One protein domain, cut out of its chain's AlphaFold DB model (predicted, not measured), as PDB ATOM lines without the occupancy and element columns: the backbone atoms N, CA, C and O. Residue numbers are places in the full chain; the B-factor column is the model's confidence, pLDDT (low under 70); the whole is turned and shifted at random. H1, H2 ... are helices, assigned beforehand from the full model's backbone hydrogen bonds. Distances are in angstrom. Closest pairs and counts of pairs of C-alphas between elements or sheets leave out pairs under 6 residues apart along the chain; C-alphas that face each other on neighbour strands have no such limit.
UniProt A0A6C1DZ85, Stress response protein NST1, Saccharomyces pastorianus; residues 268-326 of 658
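This is residues 268 to 326 of the 658 residues of the protein "Stress response protein NST1" of Saccharomyces pastorianus (UniProt A0A6C1DZ85). Four helices follow one another in a loose chain, each meeting the next at a wide angle; H1 and H2 pack together, H3 turns off H2 at a corner, and the end of H4, residues 319 to 326, sticks out. The 59 printed residues are all helix in class, only just loose, close to compact, with radius of gyration 12.7 A and spans of 41 by 21 by 18 A. There is no named strand.

H1, residues 268 to 281, begins at C-alpha 268 (279.132, 300.647, 407.788) and is 19.9 A long. H2 is residues 286 to 298, 18.6 A. H3 is residues 300 to 312, 17.3 A. H4, residues 315 to 326, ends at C-alpha 326 (301.570, 292.655, 439.689).

H1 and H2 touch, C-alphas of Thr 278 and Ala 289 closest at 5.5 A, at a steep tilt of 53 degrees, opposite ways. H2 and H3 touch only at the corner, closest C-alphas Met 296 and Arg 303, 5.1 A. H3, with residues 305 to 309 alone, touches H4 about perpendicular at 75 degrees, closest C-alphas Asp 308 and Gly 316, 6.2 A. H4 is apart from H1 and H2. In H1, H2, H3 and H4 every O i to N i+4 pair is within hydrogen-bond range.

The C-alphas of Pro 286 and Arg 326, farthest apart, are 40.9 A apart. The printed part has no cut, and its three links are tight. Seven residues are under pLDDT 70, among them 325 to 326.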
ATOM      1  N   GLU A 268     280.386 301.399 407.914       68.56
ATOM      2  CA  GLU A 268     279.132 300.647 407.788       68.56
ATOM      3  C   GLU A 268     279.264 299.169 408.212       68.56
ATOM      4  O   GLU A 268     278.424 298.668 408.964       68.56
ATOM      5  N   GLU A 269     280.317 298.455 407.790       71.94
ATOM      6  CA  GLU A 269     280.577 297.072 408.227       71.94
ATOM      7  C   GLU A 269     280.904 296.997 409.722       71.94
ATOM      8  O   GLU A 269     280.497 296.056 410.416       71.94
ATOM      9  N   LEU A 270     281.638 297.986 410.234       75.19
ATOM     10  CA  LEU A 270     281.998 298.050 411.645       75.19
ATOM     11  C   LEU A 270     280.777 298.365 412.522       75.19
ATOM     12  O   LEU A 270     280.530 297.683 413.518       75.19
ATOM     13  N   GLN A 271     279.953 299.327 412.102       77.06
ATOM     14  CA  GLN A 271     278.697 299.674 412.758       77.06
ATOM     15  C   GLN A 271     277.718 298.488 412.766       77.06
ATOM     16  O   GLN A 271     277.039 298.264 413.768       77.06
ATOM     17  N   GLN A 272     277.680 297.672 411.703       78.31
ATOM     18  CA  GLN A 272     276.896 296.431 411.676       78.31
ATOM     19  C   GLN A 272     277.417 295.379 412.666       78.31
ATOM     20  O   GLN A 272     276.614 294.795 413.398       78.31
ATOM     21  N   LYS A 273     278.739 295.162 412.754       79.81
ATOM     22  CA  LYS A 273     279.343 294.256 413.754       79.81
ATOM     23  C   LYS A 273     278.979 294.683 415.177       79.81
ATOM     24  O   LYS A 273     278.487 293.864 415.954       79.81
ATOM     25  N   TYR A 274     279.122 295.970 415.487       83.75
ATOM     26  CA  TYR A 274     278.796 296.513 416.806       83.75
ATOM     27  C   TYR A 274     277.285 296.498 417.088       83.75
ATOM     28  O   TYR A 274     276.880 296.215 418.216       83.75
ATOM     29  N   SER A 275     276.430 296.715 416.080       79.19
ATOM     30  CA  SER A 275     274.971 296.576 416.212       79.19
ATOM     31  C   SER A 275     274.567 295.143 416.552       79.19
ATOM     32  O   SER A 275     273.753 294.937 417.451       79.19
ATOM     33  N   ASN A 276     275.166 294.151 415.887       77.94
ATOM     34  CA  ASN A 276     274.905 292.738 416.159       77.94
ATOM     35  C   ASN A 276     275.361 292.348 417.572       77.94
ATOM     36  O   ASN A 276     274.561 291.796 418.325       77.94
ATOM     37  N   PHE A 277     276.587 292.716 417.963       81.31
ATOM     38  CA  PHE A 277     277.101 292.498 419.318       81.31
ATOM     39  C   PHE A 277     276.196 293.126 420.392       81.31
ATOM     40  O   PHE A 277     275.786 292.456 421.341       81.31
ATOM     41  N   THR A 278     275.819 294.394 420.218       81.12
ATOM     42  CA  THR A 278     275.013 295.132 421.202       81.12
ATOM     43  C   THR A 278     273.612 294.525 421.352       81.12
ATOM     44  O   THR A 278     273.097 294.439 422.468       81.12
ATOM     45  N   LYS A 279     273.025 294.017 420.257       77.44
ATOM     46  CA  LYS A 279     271.732 293.310 420.261       77.44
ATOM     47  C   LYS A 279     271.765 291.965 420.993       77.44
ATOM     48  O   LYS A 279     270.744 291.591 421.567       77.44
ATOM     49  N   THR A 280     272.888 291.239 420.988       74.31
ATOM     50  CA  THR A 280     273.016 289.969 421.736       74.31
ATOM     51  C   THR A 280     273.488 290.133 423.177       74.31
ATOM     52  O   THR A 280     273.057 289.348 424.016       74.31
ATOM     53  N   PHE A 281     274.358 291.104 423.476       70.12
ATOM     54  CA  PHE A 281     275.042 291.184 424.779       70.12
ATOM     55  C   PHE A 281     274.591 292.328 425.694       70.12
ATOM     56  O   PHE A 281     274.809 292.234 426.898       70.12
ATOM     57  N   ILE A 282     273.985 293.396 425.163       73.50
ATOM     58  CA  ILE A 282     273.700 294.618 425.940       73.50
ATOM     59  C   ILE A 282     272.199 294.879 426.040       73.50
ATOM     60  O   ILE A 282     271.670 295.044 427.136       73.50
ATOM     61  N   SER A 283     271.487 294.919 424.913       74.12
ATOM     62  CA  SER A 283     270.033 295.077 424.922       74.12
ATOM     63  C   SER A 283     269.402 294.595 423.625       74.12
ATOM     64  O   SER A 283     269.787 295.015 422.536       74.12
ATOM     65  N   SER A 284     268.342 293.796 423.745       69.69
ATOM     66  CA  SER A 284     267.472 293.432 422.624       69.69
ATOM     67  C   SER A 284     266.618 294.605 422.112       69.69
ATOM     68  O   SER A 284     265.978 294.485 421.067       69.69
ATOM     69  N   HIS A 285     266.590 295.742 422.821       74.31
ATOM     70  CA  HIS A 285     265.780 296.898 422.455       74.31
ATOM     71  C   HIS A 285     266.503 297.796 421.426       74.31
ATOM     72  O   HIS A 285     267.556 298.362 421.739       74.31
ATOM     73  N   PRO A 286     265.944 298.002 420.215       73.38
ATOM     74  CA  PRO A 286     266.690 298.541 419.073       73.38
ATOM     75  C   PRO A 286     267.247 299.948 419.307       73.38
ATOM     76  O   PRO A 286     268.423 300.182 419.048       73.38
ATOM     77  N   LYS A 287     266.457 300.856 419.900       74.94
ATOM     78  CA  LYS A 287     266.892 302.241 420.168       74.94
ATOM     79  C   LYS A 287     268.074 302.333 421.138       74.94
ATOM     80  O   LYS A 287     268.917 303.205 420.990       74.94
ATOM     81  N   ILE A 288     268.128 301.433 422.125       78.12
ATOM     82  CA  ILE A 288     269.197 301.415 423.138       78.12
ATOM     83  C   ILE A 288     270.469 300.835 422.514       78.12
ATOM     84  O   ILE A 288     271.560 301.359 422.732       78.12
ATOM     85  N   ALA A 289     270.324 299.805 421.676       78.00
ATOM     86  CA  ALA A 289     271.442 299.257 420.924       78.00
ATOM     87  C   ALA A 289     272.034 300.274 419.928       78.00
ATOM     88  O   ALA A 289     273.251 300.370 419.799       78.00
ATOM     89  N   GLU A 290     271.195 301.063 419.255       78.12
ATOM     90  CA  GLU A 290     271.626 302.122 418.332       78.12
ATOM     91  C   GLU A 290     272.351 303.272 419.053       78.12
ATOM     92  O   GLU A 290     273.440 303.656 418.626       78.12
ATOM     93  N   GLU A 291     271.823 303.766 420.180       79.31
ATOM     94  CA  GLU A 291     272.475 304.820 420.977       79.31
ATOM     95  C   GLU A 291     273.832 304.360 421.546       79.31
ATOM     96  O   GLU A 291     274.805 305.120 421.563       79.31
ATOM     97  N   TYR A 292     273.930 303.099 421.975       78.38
ATOM     98  CA  TYR A 292     275.181 302.535 422.478       78.38
ATOM     99  C   TYR A 292     276.237 302.396 421.369       78.38
ATOM    100  O   TYR A 292     277.385 302.792 421.561       78.38
ATOM    101  N   VAL A 293     275.848 301.930 420.176       82.50
ATOM    102  CA  VAL A 293     276.739 301.898 419.000       82.50
ATOM    103  C   VAL A 293     277.158 303.311 418.577       82.50
ATOM    104  O   VAL A 293     278.316 303.522 418.226       82.50
ATOM    105  N   GLN A 294     276.272 304.305 418.669       81.56
ATOM    106  CA  GLN A 294     276.625 305.703 418.409       81.56
ATOM    107  C   GLN A 294     277.674 306.223 419.408       81.56
ATOM    108  O   GLN A 294     278.661 306.836 418.998       81.56
ATOM    109  N   LYS A 295     277.523 305.927 420.707       79.44
ATOM    110  CA  LYS A 295     278.534 306.250 421.732       79.44
ATOM    111  C   LYS A 295     279.854 305.503 421.498       79.44
ATOM    112  O   LYS A 295     280.910 306.099 421.683       79.44
ATOM    113  N   MET A 296     279.810 304.260 421.017       76.62
ATOM    114  CA  MET A 296     280.995 303.486 420.621       76.62
ATOM    115  C   MET A 296     281.797 304.163 419.504       76.62
ATOM    116  O   MET A 296     283.020 304.232 419.564       76.62
ATOM    117  N   MET A 297     281.110 304.675 418.478       76.94
ATOM    118  CA  MET A 297     281.753 305.392 417.372       76.94
ATOM    119  C   MET A 297     282.365 306.726 417.825       76.94
ATOM    120  O   MET A 297     283.336 307.182 417.229       76.94
ATOM    121  N   MET A 298     281.819 307.336 418.883       76.81
ATOM    122  CA  MET A 298     282.246 308.643 419.389       76.81
ATOM    123  C   MET A 298     283.370 308.577 420.440       76.81
ATOM    124  O   MET A 298     284.166 309.510 420.524       76.81
ATOM    125  N   TYR A 299     283.461 307.500 421.231       81.62
ATOM    126  CA  TYR A 299     284.422 307.374 422.337       81.62
ATOM    127  C   TYR A 299     285.435 306.228 422.120       81.62
ATOM    128  O   TYR A 299     285.082 305.058 422.308       81.62
ATOM    129  N   PRO A 300     286.720 306.533 421.827       75.69
ATOM    130  CA  PRO A 300     287.747 305.524 421.544       75.69
ATOM    131  C   PRO A 300     287.945 304.479 422.650       75.69
ATOM    132  O   PRO A 300     288.177 303.312 422.353       75.69
ATOM    133  N   ASN A 301     287.811 304.873 423.919       74.50
ATOM    134  CA  ASN A 301     288.060 303.985 425.061       74.50
ATOM    135  C   ASN A 301     286.987 302.890 425.187       74.50
ATOM    136  O   ASN A 301     287.304 301.738 425.472       74.50
ATOM    137  N   ILE A 302     285.718 303.237 424.933       75.69
ATOM    138  CA  ILE A 302     284.596 302.282 424.963       75.69
ATOM    139  C   ILE A 302     284.719 301.322 423.773       75.69
ATOM    140  O   ILE A 302     284.528 300.114 423.926       75.69
ATOM    141  N   ARG A 303     285.129 301.847 422.610       80.31
ATOM    142  CA  ARG A 303     285.447 301.051 421.422       80.31
ATOM    143  C   ARG A 303     286.561 300.043 421.684       80.31
ATOM    144  O   ARG A 303     286.342 298.866 421.440       80.31
ATOM    145  N   ALA A 304     287.694 300.469 422.245       76.75
ATOM    146  CA  ALA A 304     288.814 299.581 422.557       76.75
ATOM    147  C   ALA A 304     288.422 298.461 423.539       76.75
ATOM    148  O   ALA A 304     288.724 297.298 423.284       76.75
ATOM    149  N   LEU A 305     287.688 298.787 424.612       75.00
ATOM    150  CA  LEU A 305     287.179 297.794 425.565       75.00
ATOM    151  C   LEU A 305     286.226 296.787 424.905       75.00
ATOM    152  O   LEU A 305     286.265 295.597 425.206       75.00
ATOM    153  N   THR A 306     285.367 297.249 423.997       76.88
ATOM    154  CA  THR A 306     284.384 296.372 423.349       76.88
ATOM    155  C   THR A 306     285.017 295.551 422.226       76.88
ATOM    156  O   THR A 306     284.674 294.384 422.074       76.88
ATOM    157  N   ASP A 307     285.979 296.103 421.483       80.06
ATOM    158  CA  ASP A 307     286.811 295.346 420.541       80.06
ATOM    159  C   ASP A 307     287.617 294.260 421.273       80.06
ATOM    160  O   ASP A 307     287.712 293.140 420.772       80.06
ATOM    161  N   ASP A 308     288.132 294.531 422.477       79.00
ATOM    162  CA  ASP A 308     288.754 293.507 423.325       79.00
ATOM    163  C   ASP A 308     287.727 292.449 423.776       79.00
ATOM    164  O   ASP A 308     287.978 291.249 423.674       79.00
ATOM    165  N   LEU A 309     286.510 292.855 424.160       76.25
ATOM    166  CA  LEU A 309     285.442 291.910 424.502       76.25
ATOM    167  C   LEU A 309     284.996 291.040 423.309       76.25
ATOM    168  O   LEU A 309     284.707 289.861 423.490       76.25
ATOM    169  N   MET A 310     284.949 291.600 422.096       74.12
ATOM    170  CA  MET A 310     284.534 290.898 420.875       74.12
ATOM    171  C   MET A 310     285.615 289.981 420.295       74.12
ATOM    172  O   MET A 310     285.270 288.969 419.689       74.12
ATOM    173  N   ASN A 311     286.899 290.327 420.447       79.75
ATOM    174  CA  ASN A 311     288.003 289.607 419.802       79.75
ATOM    175  C   ASN A 311     288.852 288.764 420.774       79.75
ATOM    176  O   ASN A 311     289.431 287.768 420.344       79.75
ATOM    177  N   SER A 312     288.933 289.132 422.058       74.00
ATOM    178  CA  SER A 312     289.732 288.437 423.087       74.00
ATOM    179  C   SER A 312     288.904 287.929 424.282       74.00
ATOM    180  O   SER A 312     289.466 287.386 425.233       74.00
ATOM    181  N   ASN A 313     287.572 288.091 424.258       71.88
ATOM    182  CA  ASN A 313     286.681 287.888 425.413       71.88
ATOM    183  C   ASN A 313     287.051 288.749 426.646       71.88
ATOM    184  O   ASN A 313     286.720 288.384 427.775       71.88
ATOM    185  N   GLY A 314     287.717 289.894 426.453       68.56
ATOM    186  CA  GLY A 314     288.126 290.785 427.545       68.56
ATOM    187  C   GLY A 314     289.432 290.376 428.237       68.56
ATOM    188  O   GLY A 314     289.705 290.827 429.351       68.56
ATOM    189  N   GLN A 315     290.233 289.500 427.623       72.56
ATOM    190  CA  GLN A 315     291.529 289.096 428.176       72.56
ATOM    191  C   GLN A 315     292.557 290.230 428.161       72.56
ATOM    192  O   GLN A 315     293.410 290.259 429.040       72.56
ATOM    193  N   GLY A 316     292.482 291.189 427.232       72.69
ATOM    194  CA  GLY A 316     293.352 292.369 427.249       72.69
ATOM    195  C   GLY A 316     293.087 293.251 428.470       72.69
ATOM    196  O   GLY A 316     294.022 293.649 429.162       72.69
ATOM    197  N   PHE A 317     291.813 293.480 428.791       73.81
ATOM    198  CA  PHE A 317     291.380 294.179 430.003       73.81
ATOM    199  C   PHE A 317     291.785 293.440 431.288       73.81
ATOM    200  O   PHE A 317     292.311 294.061 432.211       73.81
ATOM    201  N   LEU A 318     291.597 292.116 431.345       73.75
ATOM    202  CA  LEU A 318     292.018 291.314 432.500       73.75
ATOM    203  C   LEU A 318     293.541 291.300 432.676       73.75
ATOM    204  O   LEU A 318     294.005 291.479 433.797       73.75
ATOM    205  N   ASN A 319     294.313 291.178 431.593       74.19
ATOM    206  CA  ASN A 319     295.773 291.239 431.647       74.19
ATOM    207  C   ASN A 319     296.264 292.630 432.080       74.19
ATOM    208  O   ASN A 319     297.191 292.716 432.870       74.19
ATOM    209  N   ALA A 320     295.621 293.719 431.641       74.44
ATOM    210  CA  ALA A 320     295.961 295.070 432.097       74.44
ATOM    211  C   ALA A 320     295.694 295.271 433.604       74.44
ATOM    212  O   ALA A 320     296.446 295.974 434.279       74.44
ATOM    213  N   ILE A 321     294.652 294.630 434.149       69.00
ATOM    214  CA  ILE A 321     294.385 294.598 435.596       69.00
ATOM    215  C   ILE A 321     295.392 293.699 436.326       69.00
ATOM    216  O   ILE A 321     295.877 294.076 437.391       69.00
ATOM    217  N   GLU A 322     295.731 292.534 435.773       66.88
ATOM    218  CA  GLU A 322     296.727 291.623 436.350       66.88
ATOM    219  C   GLU A 322     298.119 292.267 436.385       66.88
ATOM    220  O   GLU A 322     298.804 292.183 437.401       66.88
ATOM    221  N   ASP A 323     298.509 292.975 435.324       71.88
ATOM    222  CA  ASP A 323     299.753 293.737 435.244       71.88
ATOM    223  C   ASP A 323     299.768 294.879 436.277       71.88
ATOM    224  O   ASP A 323     300.727 294.987 437.039       71.88
ATOM    225  N   PHE A 324     298.678 295.648 436.413       74.06
ATOM    226  CA  PHE A 324     298.538 296.688 437.448       74.06
ATOM    227  C   PHE A 324     298.656 296.129 438.880       74.06
ATOM    228  O   PHE A 324     299.325 296.712 439.736       74.06
ATOM    229  N   VAL A 325     298.045 294.970 439.154       64.56
ATOM    230  CA  VAL A 325     298.152 294.284 440.454       64.56
ATOM    231  C   VAL A 325     299.559 293.718 440.678       64.56
ATOM    232  O   VAL A 325     300.072 293.770 441.799       64.56
ATOM    233  N   ARG A 326     300.211 293.207 439.628       63.03
ATOM    234  CA  ARG A 326     301.570 292.655 439.689       63.03
ATOM    235  C   ARG A 326     302.616 293.743 439.928       63.03
ATOM    236  O   ARG A 326     303.502 293.537 440.756       63.03
TER     237      ARG A 326